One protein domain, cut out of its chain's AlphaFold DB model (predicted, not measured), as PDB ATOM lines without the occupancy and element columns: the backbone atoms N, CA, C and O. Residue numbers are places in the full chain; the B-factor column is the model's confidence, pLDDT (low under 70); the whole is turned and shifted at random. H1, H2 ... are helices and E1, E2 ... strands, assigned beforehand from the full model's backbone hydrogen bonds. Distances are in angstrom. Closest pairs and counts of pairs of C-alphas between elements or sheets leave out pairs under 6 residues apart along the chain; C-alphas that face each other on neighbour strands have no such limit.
ATOM      1  N   SER A   6      89.254 142.420  61.243       71.69
ATOM      2  CA  SER A   6      89.827 143.704  61.669       71.69
ATOM      3  C   SER A   6      90.606 143.581  62.981       71.69
ATOM      4  O   SER A   6      91.750 144.013  63.060       71.69
ATOM      5  N   ASN A   7      90.040 142.895  63.982       76.12
ATOM      6  CA  ASN A   7      90.690 142.691  65.281       76.12
ATOM      7  C   ASN A   7      91.919 141.780  65.164       76.12
ATOM      8  O   ASN A   7      92.895 141.953  65.889       76.12
ATOM      9  N   SER A   8      91.876 140.817  64.239       82.31
ATOM     10  CA  SER A   8      93.015 139.942  63.951       82.31
ATOM     11  C   SER A   8      94.169 140.723  63.325       82.31
ATOM     12  O   SER A   8      95.314 140.530  63.721       82.31
ATOM     13  N   ARG A   9      93.877 141.634  62.388       81.75
ATOM     14  CA  ARG A   9      94.883 142.508  61.772       81.75
ATOM     15  C   ARG A   9      95.493 143.473  62.787       81.75
ATOM     16  O   ARG A   9      96.712 143.510  62.910       81.75
ATOM     17  N   ASP A  10      94.655 144.148  63.571       83.56
ATOM     18  CA  ASP A  10      95.105 145.068  64.621       83.56
ATOM     19  C   ASP A  10      95.993 144.354  65.655       83.56
ATOM     20  O   ASP A  10      97.011 144.891  66.097       83.56
ATOM     21  N   PHE A  11      95.649 143.113  66.013       88.12
ATOM     22  CA  PHE A  11      96.475 142.279  66.882       88.12
ATOM     23  C   PHE A  11      97.830 141.929  66.255       88.12
ATOM     24  O   PHE A  11      98.850 141.995  66.939       88.12
ATOM     25  N   LEU A  12      97.861 141.546  64.974       89.69
ATOM     26  CA  LEU A  12      99.105 141.188  64.286       89.69
ATOM     27  C   LEU A  12     100.052 142.386  64.158       89.69
ATOM     28  O   LEU A  12     101.253 142.222  64.376       89.69
ATOM     29  N   ASP A  13      99.515 143.568  63.855       87.75
ATOM     30  CA  ASP A  13     100.284 144.813  63.767       87.75
ATOM     31  C   ASP A  13     100.836 145.208  65.152       87.75
ATOM     32  O   ASP A  13     102.007 145.574  65.291       87.75
ATOM     33  N   TRP A  14     100.033 145.044  66.212       88.06
ATOM     34  CA  TRP A  14     100.482 145.260  67.592       88.06
ATOM     35  C   TRP A  14     101.555 144.260  68.036       88.06
ATOM     36  O   TRP A  14     102.532 144.631  68.691       88.06
ATOM     37  N   ALA A  15     101.405 142.985  67.674       90.44
ATOM     38  CA  ALA A  15     102.379 141.948  67.986       90.44
ATOM     39  C   ALA A  15     103.731 142.215  67.303       90.44
ATOM     40  O   ALA A  15     104.773 142.027  67.934       90.44
ATOM     41  N   ASP A  16     103.732 142.717  66.063       90.31
ATOM     42  CA  ASP A  16     104.958 143.146  65.378       90.31
ATOM     43  C   ASP A  16     105.640 144.305  66.100       90.31
ATOM     44  O   ASP A  16     106.860 144.279  66.291       90.31
ATOM     45  N   PHE A  17     104.867 145.308  66.523       90.50
ATOM     46  CA  PHE A  17     105.387 146.429  67.301       90.50
ATOM     47  C   PHE A  17     106.040 145.947  68.604       90.50
ATOM     48  O   PHE A  17     107.203 146.266  68.864       90.50
ATOM     49  N   CYS A  18     105.343 145.097  69.365       89.62
ATOM     50  CA  CYS A  18     105.850 144.538  70.618       89.62
ATOM     51  C   CYS A  18     107.136 143.727  70.419       89.62
ATOM     52  O   CYS A  18     108.112 143.892  71.155       89.62
ATOM     53  N   ARG A  19     107.161 142.877  69.387       92.12
ATOM     54  CA  ARG A  19     108.333 142.081  69.013       92.12
ATOM     55  C   ARG A  19     109.519 142.978  68.671       92.12
ATOM     56  O   ARG A  19     110.618 142.747  69.163       92.12
ATOM     57  N   ASN A  20     109.313 144.004  67.847       91.19
ATOM     58  CA  ASN A  20     110.382 144.914  67.435       91.19
ATOM     59  C   ASN A  20     110.962 145.692  68.626       91.19
ATOM     60  O   ASN A  20     112.171 145.914  68.673       91.19
ATOM     61  N   ASN A  21     110.131 146.064  69.600       90.38
ATOM     62  CA  ASN A  21     110.600 146.674  70.844       90.38
ATOM     63  C   ASN A  21     111.430 145.689  71.674       90.38
ATOM     64  O   ASN A  21     112.532 146.039  72.092       90.38
ATOM     65  N   ALA A  22     110.971 144.442  71.818       89.88
ATOM     66  CA  ALA A  22     111.716 143.398  72.523       89.88
ATOM     67  C   ALA A  22     113.069 143.079  71.854       89.88
ATOM     68  O   ALA A  22     114.062 142.850  72.541       89.88
ATOM     69  N   LEU A  23     113.141 143.097  70.514       91.50
ATOM     70  CA  LEU A  23     114.396 142.917  69.769       91.50
ATOM     71  C   LEU A  23     115.395 144.045  70.052       91.50
ATOM     72  O   LEU A  23     116.574 143.765  70.272       91.50
ATOM     73  N   LYS A  24     114.921 145.298  70.074       89.56
ATOM     74  CA  LYS A  24     115.743 146.473  70.403       89.56
ATOM     75  C   LYS A  24     116.248 146.419  71.841       89.56
ATOM     76  O   LYS A  24     117.434 146.631  72.065       89.56
ATOM     77  N   GLU A  25     115.368 146.108  72.791       88.94
ATOM     78  CA  GLU A  25     115.701 146.017  74.218       88.94
ATOM     79  C   GLU A  25     116.749 144.927  74.489       88.94
ATOM     80  O   GLU A  25     117.655 145.113  75.297       88.94
ATOM     81  N   ARG A  26     116.671 143.806  73.762       84.94
ATOM     82  CA  ARG A  26     117.571 142.651  73.917       84.94
ATOM     83  C   ARG A  26     118.808 142.673  73.009       84.94
ATOM     84  O   ARG A  26     119.586 141.725  73.050       84.94
ATOM     85  N   GLY A  27     118.987 143.697  72.170       85.44
ATOM     86  CA  GLY A  27     120.136 143.804  71.257       85.44
ATOM     87  C   GLY A  27     120.206 142.706  70.184       85.44
ATOM     88  O   GLY A  27     121.293 142.299  69.777       85.44
ATOM     89  N   ILE A  28     119.059 142.184  69.736       85.81
ATOM     90  CA  ILE A  28     118.999 141.091  68.756       85.81
ATOM     91  C   ILE A  28     119.030 141.680  67.341       85.81
ATOM     92  O   ILE A  28     118.043 142.238  66.867       85.81
ATOM     93  N   ASN A  29     120.153 141.506  66.644       80.00
ATOM     94  CA  ASN A  29     120.395 142.137  65.339       80.00
ATOM     95  C   ASN A  29     119.923 141.313  64.127       80.00
ATOM     96  O   ASN A  29     119.961 141.809  63.004       80.00
ATOM     97  N   SER A  30     119.495 140.062  64.326       77.69
ATOM     98  CA  SER A  30     119.073 139.167  63.243       77.69
ATOM     99  C   SER A  30     117.648 138.669  63.455       77.69
ATOM    100  O   SER A  30     117.304 138.143  64.517       77.69
ATOM    101  N   THR A  31     116.825 138.806  62.416       82.81
ATOM    102  CA  THR A  31     115.502 138.189  62.328       82.81
ATOM    103  C   THR A  31     115.541 137.084  61.286       82.81
ATOM    104  O   THR A  31     115.642 137.354  60.091       82.81
ATOM    105  N   ALA A  32     115.447 135.839  61.735       77.00
ATOM    106  CA  ALA A  32     115.396 134.667  60.877       77.00
ATOM    107  C   ALA A  32     114.622 133.556  61.593       77.00
ATOM    108  O   ALA A  32     114.521 133.547  62.820       77.00
ATOM    109  N   GLY A  33     114.072 132.617  60.830       79.62
ATOM    110  CA  GLY A  33     113.432 131.435  61.391       79.62
ATOM    111  C   GLY A  33     112.455 130.761  60.428       79.62
ATOM    112  O   GLY A  33     112.202 131.282  59.340       79.62
ATOM    113  N   PRO A  34     111.900 129.604  60.824       81.94
ATOM    114  CA  PRO A  34     110.914 128.879  60.029       81.94
ATOM    115  C   PRO A  34     109.647 129.706  59.786       81.94
ATOM    116  O   PRO A  34     109.231 130.476  60.653       81.94
ATOM    117  N   ASN A  35     108.997 129.513  58.638       85.88
ATOM    118  CA  ASN A  35     107.735 130.180  58.332       85.88
ATOM    119  C   ASN A  35     106.546 129.444  58.975       85.88
ATOM    120  O   ASN A  35     105.962 128.529  58.393       85.88
ATOM    121  N   PHE A  36     106.144 129.888  60.165       83.62
ATOM    122  CA  PHE A  36     105.001 129.330  60.891       83.62
ATOM    123  C   PHE A  36     103.636 129.698  60.287       83.62
ATOM    124  O   PHE A  36     102.615 129.186  60.742       83.62
ATOM    125  N   ALA A  37     103.584 130.582  59.281       81.25
ATOM    126  CA  ALA A  37     102.339 130.889  58.578       81.25
ATOM    127  C   ALA A  37     101.928 129.750  57.630       81.25
ATOM    128  O   ALA A  37     100.749 129.408  57.555       81.25
ATOM    129  N   SER A  38     102.905 129.164  56.929       80.31
ATOM    130  CA  SER A  38     102.690 128.104  55.939       80.31
ATOM    131  C   SER A  38     102.775 126.699  56.535       80.31
ATOM    132  O   SER A  38     102.061 125.810  56.083       80.31
ATOM    133  N   ASP A  39     103.613 126.490  57.555       78.88
ATOM    134  CA  ASP A  39     103.885 125.156  58.103       78.88
ATOM    135  C   ASP A  39     103.315 124.974  59.518       78.88
ATOM    136  O   ASP A  39     104.029 124.995  60.525       78.88
ATOM    137  N   LYS A  40     101.990 124.797  59.586       79.00
ATOM    138  CA  LYS A  40     101.238 124.613  60.841       79.00
ATOM    139  C   LYS A  40     101.366 123.209  61.448       79.00
ATOM    140  O   LYS A  40     100.860 122.973  62.543       79.00
ATOM    141  N   SER A  41     101.983 122.261  60.742       79.56
ATOM    142  CA  SER A  41     102.106 120.858  61.171       79.56
ATOM    143  C   SER A  41     103.513 120.464  61.610       79.56
ATOM    144  O   SER A  41     103.668 119.408  62.225       79.56
ATOM    145  N   SER A  42     104.531 121.281  61.330       84.44
ATOM    146  CA  SER A  42     105.911 120.967  61.706       84.44
ATOM    147  C   SER A  42     106.102 120.734  63.207       84.44
ATOM    148  O   SER A  42     105.455 121.335  64.072       84.44
ATOM    149  N   ALA A  43     107.074 119.882  63.539       84.62
ATOM    150  CA  ALA A  43     107.509 119.671  64.918       84.62
ATOM    151  C   ALA A  43     107.993 120.981  65.570       84.62
ATOM    152  O   ALA A  43     107.744 121.219  66.752       84.62
ATOM    153  N   GLN A  44     108.629 121.861  64.788       86.00
ATOM    154  CA  GLN A  44     109.078 123.179  65.241       86.00
ATOM    155  C   GLN A  44     107.891 124.086  65.584       86.00
ATOM    156  O   GLN A  44     107.897 124.702  66.648       86.00
ATOM    157  N   TYR A  45     106.851 124.118  64.741       88.50
ATOM    158  CA  TYR A  45     105.619 124.857  65.014       88.50
ATOM    159  C   TYR A  45     104.961 124.393  66.316       88.50
ATOM    160  O   TYR A  45     104.663 125.208  67.189       88.50
ATOM    161  N   ASN A  46     104.802 123.079  66.490       87.00
ATOM    162  CA  ASN A  46     104.206 122.505  67.696       87.00
ATOM    163  C   ASN A  46     105.041 122.792  68.955       87.00
ATOM    164  O   ASN A  46     104.479 123.091  70.009       87.00
ATOM    165  N   ASN A  47     106.372 122.765  68.855       89.25
ATOM    166  CA  ASN A  47     107.258 123.116  69.964       89.25
ATOM    167  C   ASN A  47     107.116 124.598  70.361       89.25
ATOM    168  O   ASN A  47     106.898 124.915  71.532       89.25
ATOM    169  N   VAL A  48     107.146 125.514  69.388       91.06
ATOM    170  CA  VAL A  48     106.949 126.952  69.641       91.06
ATOM    171  C   VAL A  48     105.573 127.216  70.246       91.06
ATOM    172  O   VAL A  48     105.458 127.939  71.234       91.06
ATOM    173  N   LYS A  49     104.537 126.570  69.715       91.19
ATOM    174  CA  LYS A  49     103.168 126.649  70.224       91.19
ATOM    175  C   LYS A  49     103.058 126.189  71.681       91.19
ATOM    176  O   LYS A  49     102.461 126.893  72.496       91.19
ATOM    177  N   ASN A  50     103.692 125.070  72.033       90.38
ATOM    178  CA  ASN A  50     103.769 124.577  73.414       90.38
ATOM    179  C   ASN A  50     104.570 125.519  74.325       90.38
ATOM    180  O   ASN A  50     104.194 125.762  75.469       90.38
ATOM    181  N   THR A  51     105.661 126.094  73.829       92.75
ATOM    182  CA  THR A  51     106.478 127.033  74.608       92.75
ATOM    183  C   THR A  51     105.692 128.304  74.933       92.75
ATOM    184  O   THR A  51     105.660 128.741  76.084       92.75
ATOM    185  N   ILE A  52     104.991 128.866  73.945       93.12
ATOM    186  CA  ILE A  52     104.144 130.050  74.121       93.12
ATOM    187  C   ILE A  52     103.010 129.759  75.108       93.12
ATOM    188  O   ILE A  52     102.816 130.531  76.048       93.12
ATOM    189  N   ILE A  53     102.287 128.643  74.947       92.00
ATOM    190  CA  ILE A  53     101.151 128.346  75.828       92.00
ATOM    191  C   ILE A  53     101.594 128.111  77.276       92.00
ATOM    192  O   ILE A  53     100.952 128.622  78.190       92.00
ATOM    193  N   ASN A  54     102.712 127.407  77.489       91.44
ATOM    194  CA  ASN A  54     103.263 127.158  78.821       91.44
ATOM    195  C   ASN A  54     103.728 128.460  79.476       91.44
ATOM    196  O   ASN A  54     103.485 128.677  80.661       91.44
ATOM    197  N   THR A  55     104.337 129.357  78.693       91.88
ATOM    198  CA  THR A  55     104.726 130.685  79.178       91.88
ATOM    199  C   THR A  55     103.493 131.449  79.651       91.88
ATOM    200  O   THR A  55     103.448 131.880  80.797       91.88
ATOM    201  N   ILE A  56     102.442 131.547  78.831       89.19
ATOM    202  CA  ILE A  56     101.209 132.263  79.201       89.19
ATOM    203  C   ILE A  56     100.520 131.605  80.404       89.19
ATOM    204  O   ILE A  56     100.028 132.303  81.289       89.19
ATOM    205  N   GLN A  57     100.522 130.272  80.476       89.12
ATOM    206  CA  GLN A  57      99.955 129.534  81.600       89.12
ATOM    207  C   GLN A  57     100.640 129.894  82.926       89.12
ATOM    208  O   GLN A  57      99.944 130.103  83.920       89.12
ATOM    209  N   ASN A  58     101.972 130.008  82.943       90.81
ATOM    210  CA  ASN A  58     102.723 130.367  84.150       90.81
ATOM    211  C   ASN A  58     102.313 131.743  84.698       90.81
ATOM    212  O   ASN A  58     102.237 131.922  85.912       90.81
ATOM    213  N   TYR A  59     101.987 132.691  83.816       84.44
ATOM    214  CA  TYR A  59     101.545 134.034  84.201       84.44
ATOM    215  C   TYR A  59     100.026 134.158  84.400       84.44
ATOM    216  O   TYR A  59      99.577 135.173  84.929       84.44
ATOM    217  N   LYS A  60      99.226 133.146  84.018       81.06
ATOM    218  CA  LYS A  60      97.743 133.134  83.918       81.06
ATOM    219  C   LYS A  60      97.165 134.158  82.926       81.06
ATOM    220  O   LYS A  60      96.326 133.806  82.096       81.06
ATOM    221  N   SER A  61      97.626 135.402  82.997       86.00
ATOM    222  CA  SER A  61      97.332 136.505  82.087       86.00
ATOM    223  C   SER A  61      98.595 137.326  81.841       86.00
ATOM    224  O   SER A  61      99.283 137.685  82.795       86.00
ATOM    225  N   ILE A  62      98.891 137.662  80.588       87.75
ATOM    226  CA  ILE A  62     100.101 138.407  80.217       87.75
ATOM    227  C   ILE A  62      99.805 139.379  79.071       87.75
ATOM    228  O   ILE A  62      99.033 139.055  78.170       87.75
ATOM    229  N   SER A  63     100.393 140.578  79.088       89.56
ATOM    230  CA  SER A  63     100.321 141.487  77.936       89.56
ATOM    231  C   SER A  63     101.193 140.970  76.790       89.56
ATOM    232  O   SER A  63     102.190 140.284  77.021       89.56
ATOM    233  N   VAL A  64     100.856 141.306  75.543       90.00
ATOM    234  CA  VAL A  64     101.661 140.886  74.379       90.00
ATOM    235  C   VAL A  64     103.105 141.404  74.474       90.00
ATOM    236  O   VAL A  64     104.037 140.652  74.192       90.00
ATOM    237  N   GLN A  65     103.308 142.638  74.948       89.62
ATOM    238  CA  GLN A  65     104.644 143.202  75.183       89.62
ATOM    239  C   GLN A  65     105.434 142.379  76.208       89.62
ATOM    240  O   GLN A  65     106.563 141.970  75.937       89.62
ATOM    241  N   GLN A  66     104.829 142.079  77.362       89.06
ATOM    242  CA  GLN A  66     105.493 141.296  78.402       89.06
ATOM    243  C   GLN A  66     105.780 139.866  77.930       89.06
ATOM    244  O   GLN A  66     106.819 139.306  78.271       89.06
ATOM    245  N   LEU A  67     104.900 139.284  77.107       92.81
ATOM    246  CA  LEU A  67     105.129 137.968  76.520       92.81
ATOM    247  C   LEU A  67     106.400 137.961  75.663       92.81
ATOM    248  O   LEU A  67     107.263 137.113  75.880       92.81
ATOM    249  N   TYR A  68     106.561 138.909  74.736       93.38
ATOM    250  CA  TYR A  68     107.772 138.988  73.907       93.38
ATOM    251  C   TYR A  68     109.042 139.277  74.722       93.38
ATOM    252  O   TYR A  68     110.112 138.782  74.368       93.38
ATOM    253  N   ASN A  69     108.926 139.984  75.848       90.00
ATOM    254  CA  ASN A  69     110.048 140.241  76.753       90.00
ATOM    255  C   ASN A  69     110.470 139.016  77.580       90.00
ATOM    256  O   ASN A  69     111.603 138.979  78.062       90.00
ATOM    257  N   VAL A  70     109.608 138.006  77.732       91.50
ATOM    258  CA  VAL A  70     109.909 136.770  78.481       91.50
ATOM    259  C   VAL A  70     110.204 135.588  77.554       91.50
ATOM    260  O   VAL A  70     110.967 134.696  77.920       91.50
ATOM    261  N   LEU A  71     109.659 135.578  76.334       93.44
ATOM    262  CA  LEU A  71     109.856 134.477  75.393       93.44
ATOM    263  C   LEU A  71     111.344 134.252  75.049       93.44
ATOM    264  O   LEU A  71     112.127 135.204  74.998       93.44
ATOM    265  N   PRO A  72     111.750 133.005  74.757       91.25
ATOM    266  CA  PRO A  72     113.084 132.686  74.257       91.25
ATOM    267  C   PRO A  72     113.471 133.460  72.984       91.25
ATOM    268  O   PRO A  72     112.647 133.677  72.093       91.25
ATOM    269  N   THR A  73     114.749 133.837  72.868       89.31
ATOM    270  CA  THR A  73     115.306 134.642  71.762       89.31
ATOM    271  C   THR A  73     114.990 134.072  70.378       89.31
ATOM    272  O   THR A  73     114.646 134.827  69.475       89.31
ATOM    273  N   ASN A  74     115.038 132.746  70.219       88.44
ATOM    274  CA  ASN A  74     114.732 132.045  68.966       88.44
ATOM    275  C   ASN A  74     113.264 132.182  68.518       88.44
ATOM    276  O   ASN A  74     112.974 132.076  67.329       88.44
ATOM    277  N   ILE A  75     112.335 132.398  69.452       91.19
ATOM    278  CA  ILE A  75     110.917 132.630  69.145       91.19
ATOM    279  C   ILE A  75     110.688 134.113  68.837       91.19
ATOM    280  O   ILE A  75     109.973 134.438  67.890       91.19
ATOM    281  N   VAL A  76     111.323 135.010  69.601       91.50
ATOM    282  CA  VAL A  76     111.201 136.471  69.436       91.50
ATOM    283  C   VAL A  76     111.823 136.951  68.119       91.50
ATOM    284  O   VAL A  76     111.247 137.799  67.438       91.50
ATOM    285  N   SER A  77     112.964 136.388  67.711       89.38
ATOM    286  CA  SER A  77     113.626 136.722  66.439       89.38
ATOM    287  C   SER A  77     112.800 136.337  65.210       89.38
ATOM    288  O   SER A  77     112.952 136.948  64.148       89.38
ATOM    289  N   ASN A  78     111.875 135.380  65.346       91.06
ATOM    290  CA  ASN A  78     111.033 134.921  64.252       91.06
ATOM    291  C   ASN A  78     109.796 135.832  64.064       91.06
ATOM    292  O   ASN A  78     108.939 135.896  64.952       91.06
ATOM    293  N   PRO A  79     109.635 136.497  62.900       88.31
ATOM    294  CA  PRO A  79     108.492 137.378  62.629       88.31
ATOM    295  C   PRO A  79     107.147 136.642  62.530       88.31
ATOM    296  O   PRO A  79     106.095 137.238  62.727       88.31
ATOM    297  N   THR A  80     107.152 135.337  62.249       90.44
ATOM    298  CA  THR A  80     105.923 134.541  62.086       90.44
ATOM    299  C   THR A  80     105.390 133.966  63.402       90.44
ATOM    300  O   THR A  80     104.320 133.359  63.420       90.44
ATOM    301  N   SER A  81     106.075 134.211  64.528       90.50
ATOM    302  CA  SER A  81     105.654 133.782  65.872       90.50
ATOM    303  C   SER A  81     104.280 134.329  66.281       90.50
ATOM    304  O   SER A  81     103.504 133.623  66.926       90.50
ATOM    305  N   LYS A  82     103.914 135.536  65.830       92.31
ATOM    306  CA  LYS A  82     102.583 136.135  66.049       92.31
ATOM    307  C   LYS A  82     101.430 135.279  65.511       92.31
ATOM    308  O   LYS A  82     100.372 135.206  66.132       92.31
ATOM    309  N   ASN A  83     101.653 134.565  64.404       90.94
ATOM    310  CA  ASN A  83     100.644 133.692  63.798       90.94
ATOM    311  C   ASN A  83     100.390 132.451  64.659       90.94
ATOM    312  O   ASN A  83      99.288 131.911  64.654       90.94
ATOM    313  N   VAL A  84     101.391 132.016  65.430       91.62
ATOM    314  CA  VAL A  84     101.235 130.933  66.410       91.62
ATOM    315  C   VAL A  84     100.331 131.387  67.557       91.62
ATOM    316  O   VAL A  84      99.445 130.640  67.966       91.62
ATOM    317  N   ILE A  85     100.496 132.626  68.037       92.00
ATOM    318  CA  ILE A  85      99.645 133.204  69.092       92.00
ATOM    319  C   ILE A  85      98.198 133.341  68.601       92.00
ATOM    320  O   ILE A  85      97.267 132.959  69.307       92.00
ATOM    321  N   LEU A  86      98.007 133.824  67.371       90.69
ATOM    322  CA  LEU A  86      96.679 133.945  66.774       90.69
ATOM    323  C   LEU A  86      96.025 132.570  66.538       90.69
ATOM    324  O   LEU A  86      94.841 132.394  66.804       90.69
ATOM    325  N   GLN A  87      96.791 131.562  66.111       89.44
ATOM    326  CA  GLN A  87      96.274 130.197  65.984       89.44
ATOM    327  C   GLN A  87      95.850 129.620  67.345       89.44
ATOM    328  O   GLN A  87      94.809 128.977  67.430       89.44
ATOM    329  N   LEU A  88      96.610 129.869  68.418       89.19
ATOM    330  CA  LEU A  88      96.226 129.465  69.778       89.19
ATOM    331  C   LEU A  88      94.910 130.113  70.233       89.19
ATOM    332  O   LEU A  88      94.165 129.510  71.003       89.19
ATOM    333  N   TYR A  89      94.611 131.321  69.759       88.50
ATOM    334  CA  TYR A  89      93.310 131.946  69.975       88.50
ATOM    335  C   TYR A  89      92.192 131.226  69.207       88.50
ATOM    336  O   TYR A  89      91.182 130.874  69.807       88.50
ATOM    337  N   PHE A  90      92.387 130.933  67.917       86.81
ATOM    338  CA  PHE A  90      91.388 130.221  67.103       86.81
ATOM    339  C   PHE A  90      91.137 128.770  67.533       86.81
ATOM    340  O   PHE A  90      90.094 128.210  67.218       86.81
ATOM    341  N   GLU A  91      92.076 128.154  68.247       85.69
ATOM    342  CA  GLU A  91      91.913 126.818  68.834       85.69
ATOM    343  C   GLU A  91      91.322 126.844  70.261       85.69
ATOM    344  O   GLU A  91      91.291 125.827  70.966       85.69
ATOM    345  N   ASP A  92      90.852 128.015  70.703       82.56
ATOM    346  CA  ASP A  92      90.308 128.287  72.036       82.56
ATOM    347  C   ASP A  92      91.283 127.974  73.188       82.56
ATOM    348  O   ASP A  92      90.870 127.788  74.335       82.56
ATOM    349  N   ASN A  93      92.586 127.874  72.914       85.50
ATOM    350  CA  ASN A  93      93.601 127.660  73.945       85.50
ATOM    351  C   ASN A  93      93.848 128.928  74.772       85.50
ATOM    352  O   ASN A  93      94.182 128.847  75.959       85.50
ATOM    353  N   LEU A  94      93.662 130.090  74.145       88.00
ATOM    354  CA  LEU A  94      93.851 131.413  74.724       88.00
ATOM    355  C   LEU A  94      92.641 132.301  74.429       88.00
ATOM    356  O   LEU A  94      92.004 132.177  73.389       88.00
ATOM    357  N   LYS A  95      92.371 133.261  75.311       88.06
ATOM    358  CA  LYS A  95      91.491 134.403  75.039       88.06
ATOM    359  C   LYS A  95      92.347 135.642  74.842       88.06
ATOM    360  O   LYS A  95      93.191 135.939  75.684       88.06
ATOM    361  N   ILE A  96      92.101 136.377  73.762       86.25
ATOM    362  CA  ILE A  96      92.695 137.695  73.555       86.25
ATOM    363  C   ILE A  96      91.670 138.740  73.995       86.25
ATOM    364  O   ILE A  96      90.542 138.771  73.503       86.25
ATOM    365  N   GLN A  97      92.053 139.576  74.952       82.88
ATOM    366  CA  GLN A  97      91.257 140.698  75.431       82.88
ATOM    367  C   GLN A  97      91.964 141.990  75.031       82.88
ATOM    368  O   GLN A  97      93.107 142.219  75.422       82.88
ATOM    369  N   GLY A  98      91.299 142.835  74.244       72.12
ATOM    370  CA  GLY A  98      91.765 144.204  74.051       72.12
ATOM    371  C   GLY A  98      91.557 144.980  75.348       72.12
ATOM    372  O   GLY A  98      90.440 145.009  75.867       72.12
ATOM    373  N   GLN A  99      92.608 145.594  75.886       66.50
ATOM    374  CA  GLN A  99      92.434 146.617  76.908       66.50
ATOM    375  C   GLN A  99      91.776 147.826  76.248       66.50
ATOM    376  O   GLN A  99      92.126 148.202  75.125       66.50
ATOM    377  N   ALA A 100      90.775 148.396  76.920       53.03
ATOM    378  CA  ALA A 100      90.126 149.607  76.449       53.03
ATOM    379  C   ALA A 100      91.202 150.664  76.178       53.03
ATOM    380  O   ALA A 100      92.089 150.867  77.008       53.03
ATOM    381  N   LYS A 101      91.130 151.292  74.999       52.78
ATOM    382  CA  LYS A 101      92.005 152.400  74.621       52.78
ATOM    383  C   LYS A 101      91.902 153.443  75.729       52.78
ATOM    384  O   LYS A 101      90.855 154.071  75.874       52.78
ATOM    385  N   ASN A 102      92.950 153.597  76.535       40.56
ATOM    386  CA  ASN A 102      93.061 154.797  77.346       40.56
ATOM    387  C   ASN A 102      93.104 155.978  76.375       40.56
ATOM    388  O   ASN A 102      93.664 155.870  75.286       40.56
ATOM    389  N   ASN A 103      92.479 157.091  76.753       44.41
ATOM    390  CA  ASN A 103      92.238 158.244  75.876       44.41
ATOM    391  C   ASN A 103      93.511 158.888  75.280       44.41
ATOM    392  O   ASN A 103      93.392 159.792  74.460       44.41
ATOM    393  N   ASN A 104      94.704 158.412  75.647       44.97
ATOM    394  CA  ASN A 104      95.972 158.791  75.050       44.97
ATOM    395  C   ASN A 104      96.550 157.615  74.248       44.97
ATOM    396  O   ASN A 104      96.941 156.598  74.816       44.97
ATOM    397  N   SER A 105      96.665 157.823  72.934       42.91
ATOM    398  CA  SER A 105      97.355 157.001  71.928       42.91
ATOM    399  C   SER A 105      96.641 155.750  71.384       42.91
ATOM    400  O   SER A 105      95.866 155.059  72.035       42.91
ATOM    401  N   ARG A 106      96.923 155.474  70.105       48.28
ATOM    402  CA  ARG A 106      96.428 154.373  69.254       48.28
ATOM    403  C   ARG A 106      96.797 152.959  69.747       48.28
ATOM    404  O   ARG A 106      96.618 151.997  69.004       48.28
ATOM    405  N   GLU A 107      97.305 152.818  70.963       51.78
ATOM    406  CA  GLU A 107      97.843 151.571  71.492       51.78
ATOM    407  C   GLU A 107      96.716 150.719  72.076       51.78
ATOM    408  O   GLU A 107      96.336 150.811  73.243       51.78
ATOM    409  N   SER A 108      96.136 149.884  71.219       61.31
ATOM    410  CA  SER A 108      95.242 148.819  71.665       61.31
ATOM    411  C   SER A 108      96.120 147.753  72.313       61.31
ATOM    412  O   SER A 108      96.643 146.875  71.635       61.31
ATOM    413  N   ASN A 109      96.359 147.867  73.618       71.31
ATOM    414  CA  ASN A 109      97.187 146.891  74.308       71.31
ATOM    415  C   ASN A 109      96.388 145.592  74.467       71.31
ATOM    416  O   ASN A 109      95.272 145.595  74.986       71.31
ATOM    417  N   PHE A 110      96.926 144.471  73.993       85.06
ATOM    418  CA  PHE A 110      96.248 143.179  74.082       85.06
ATOM    419  C   PHE A 110      96.771 142.373  75.272       85.06
ATOM    420  O   PHE A 110      97.981 142.250  75.487       85.06
ATOM    421  N   VAL A 111      95.844 141.789  76.029       87.00
ATOM    422  CA  VAL A 111      96.123 140.840  77.109       87.00
ATOM    423  C   VAL A 111      95.716 139.446  76.659       87.00
ATOM    424  O   VAL A 111      94.613 139.221  76.163       87.00
ATOM    425  N   LEU A 112      96.629 138.504  76.847       88.75
ATOM    426  CA  LEU A 112      96.451 137.090  76.571       88.75
ATOM    427  C   LEU A 112      96.101 136.389  77.880       88.75
ATOM    428  O   LEU A 112      96.862 136.459  78.845       88.75
ATOM    429  N   VAL A 113      94.958 135.711  77.910       87.25
ATOM    430  CA  VAL A 113      94.483 134.945  79.066       87.25
ATOM    431  C   VAL A 113      94.494 133.467  78.713       87.25
ATOM    432  O   VAL A 113      93.932 133.059  77.694       87.25
ATOM    433  N   PHE A 114      95.125 132.657  79.558       89.19
ATOM    434  CA  PHE A 114      95.132 131.209  79.391       89.19
ATOM    435  C   PHE A 114      93.731 130.616  79.608       89.19
ATOM    436  O   PHE A 114      93.043 130.983  80.560       89.19
ATOM    437  N   VAL A 115      93.317 129.677  78.749       86.56
ATOM    438  CA  VAL A 115      92.022 128.979  78.870       86.56
ATOM    439  C   VAL A 115      92.219 127.488  79.107       86.56
ATOM    440  O   VAL A 115      91.779 126.963  80.127       86.56
TER     441      VAL A 115
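Overview. This is residues 6 to 115 of the 377 residues of an uncharacterized protein of Spiroplasma monobiae MQ-1 (UniProt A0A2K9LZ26). A small antiparallel sheet of three strands makes a wall, with helices over one face and the other face bare. H5 stands up from the sheet and packs on both H1 and H2, which stay apart, while H3 packs on H1 and the short H4 lies away from the sheet; the link between E2 and E3 sticks out at its tip, Asn 103. H1, H2 and H5 with the sheet make two layers, helices on one face of a sheet. The printed part has 110 residues, with five named helices and three named strands in the order H1 H2 E1 H3 H4 H5 E2 E3; the sheet's order is E1, E3, E2, and the class is mostly helix. The whole is compact, with a radius of gyration of the C-alphas of 13.3 A and spans of 42 by 33 by 28 A.

Along the chain. In the sheet, E1 is residues 61 to 63, 7.1 A long; E2 is residues 94 to 98, 13.0 A; and E3 is residues 110 to 114, 13.1 A, ending at C-alpha 114 (95.132, 131.209, 79.391). H1, residues 6 to 25, is 28.8 A long and begins at C-alpha 6 (89.827, 143.704, 61.669). H2 is residues 43 to 59, 24.8 A, and begins at C-alpha 43 (107.509, 119.671, 64.918). H3 is residues 64 to 70, 10.1 A; H4 residues 73 to 76, 5.1 A; H5 residues 81 to 90, 14.8 A.

Arrangement. E3 is the inner strand. It is antiparallel to E1, with N 62 and O 112 2.9 A apart, within hydrogen-bond range. E2 and E3 form a hairpin, with N 111 and O 97 2.8 A apart, also within hydrogen-bond range. H2, H3 and H5 are on the same face of the sheet. H5 stands up from it over E2, with a height over the sheet of 9.2 A. H5 touches H2, closest at the C-alphas of Lys 49 and Val 84, 6.1 A, only just about perpendicular at 72 degrees. H1, the hub, is on the sheet too. With residues 15 to 22 alone it touches H3, closest at the C-alphas of Cys 18 and Gln 65, 4.9 A. With residues 8 to 16 alone it touches H5, closest at the C-alphas of Ala 15 and Lys 82, 6.1 A. H4 is not on the sheet and only just touches H1, with 3 pairs of C-alphas within 8 A, the closest those of Arg 19 and Val 76, 6.3 A. Every O i to N i+4 pair is within hydrogen-bond range in H1, H2, H3 and H5; H4 is too short for such a pair.

Size, cuts and confidence. The two C-alphas farthest apart are those of Ala 43 and Asn 103, 42.9 A. The printed part has no cut. The links H1 to H2 and E2 to E3 are long. The mean pLDDT of the printed part is 83.8, and residues 99 to 108 are under 70.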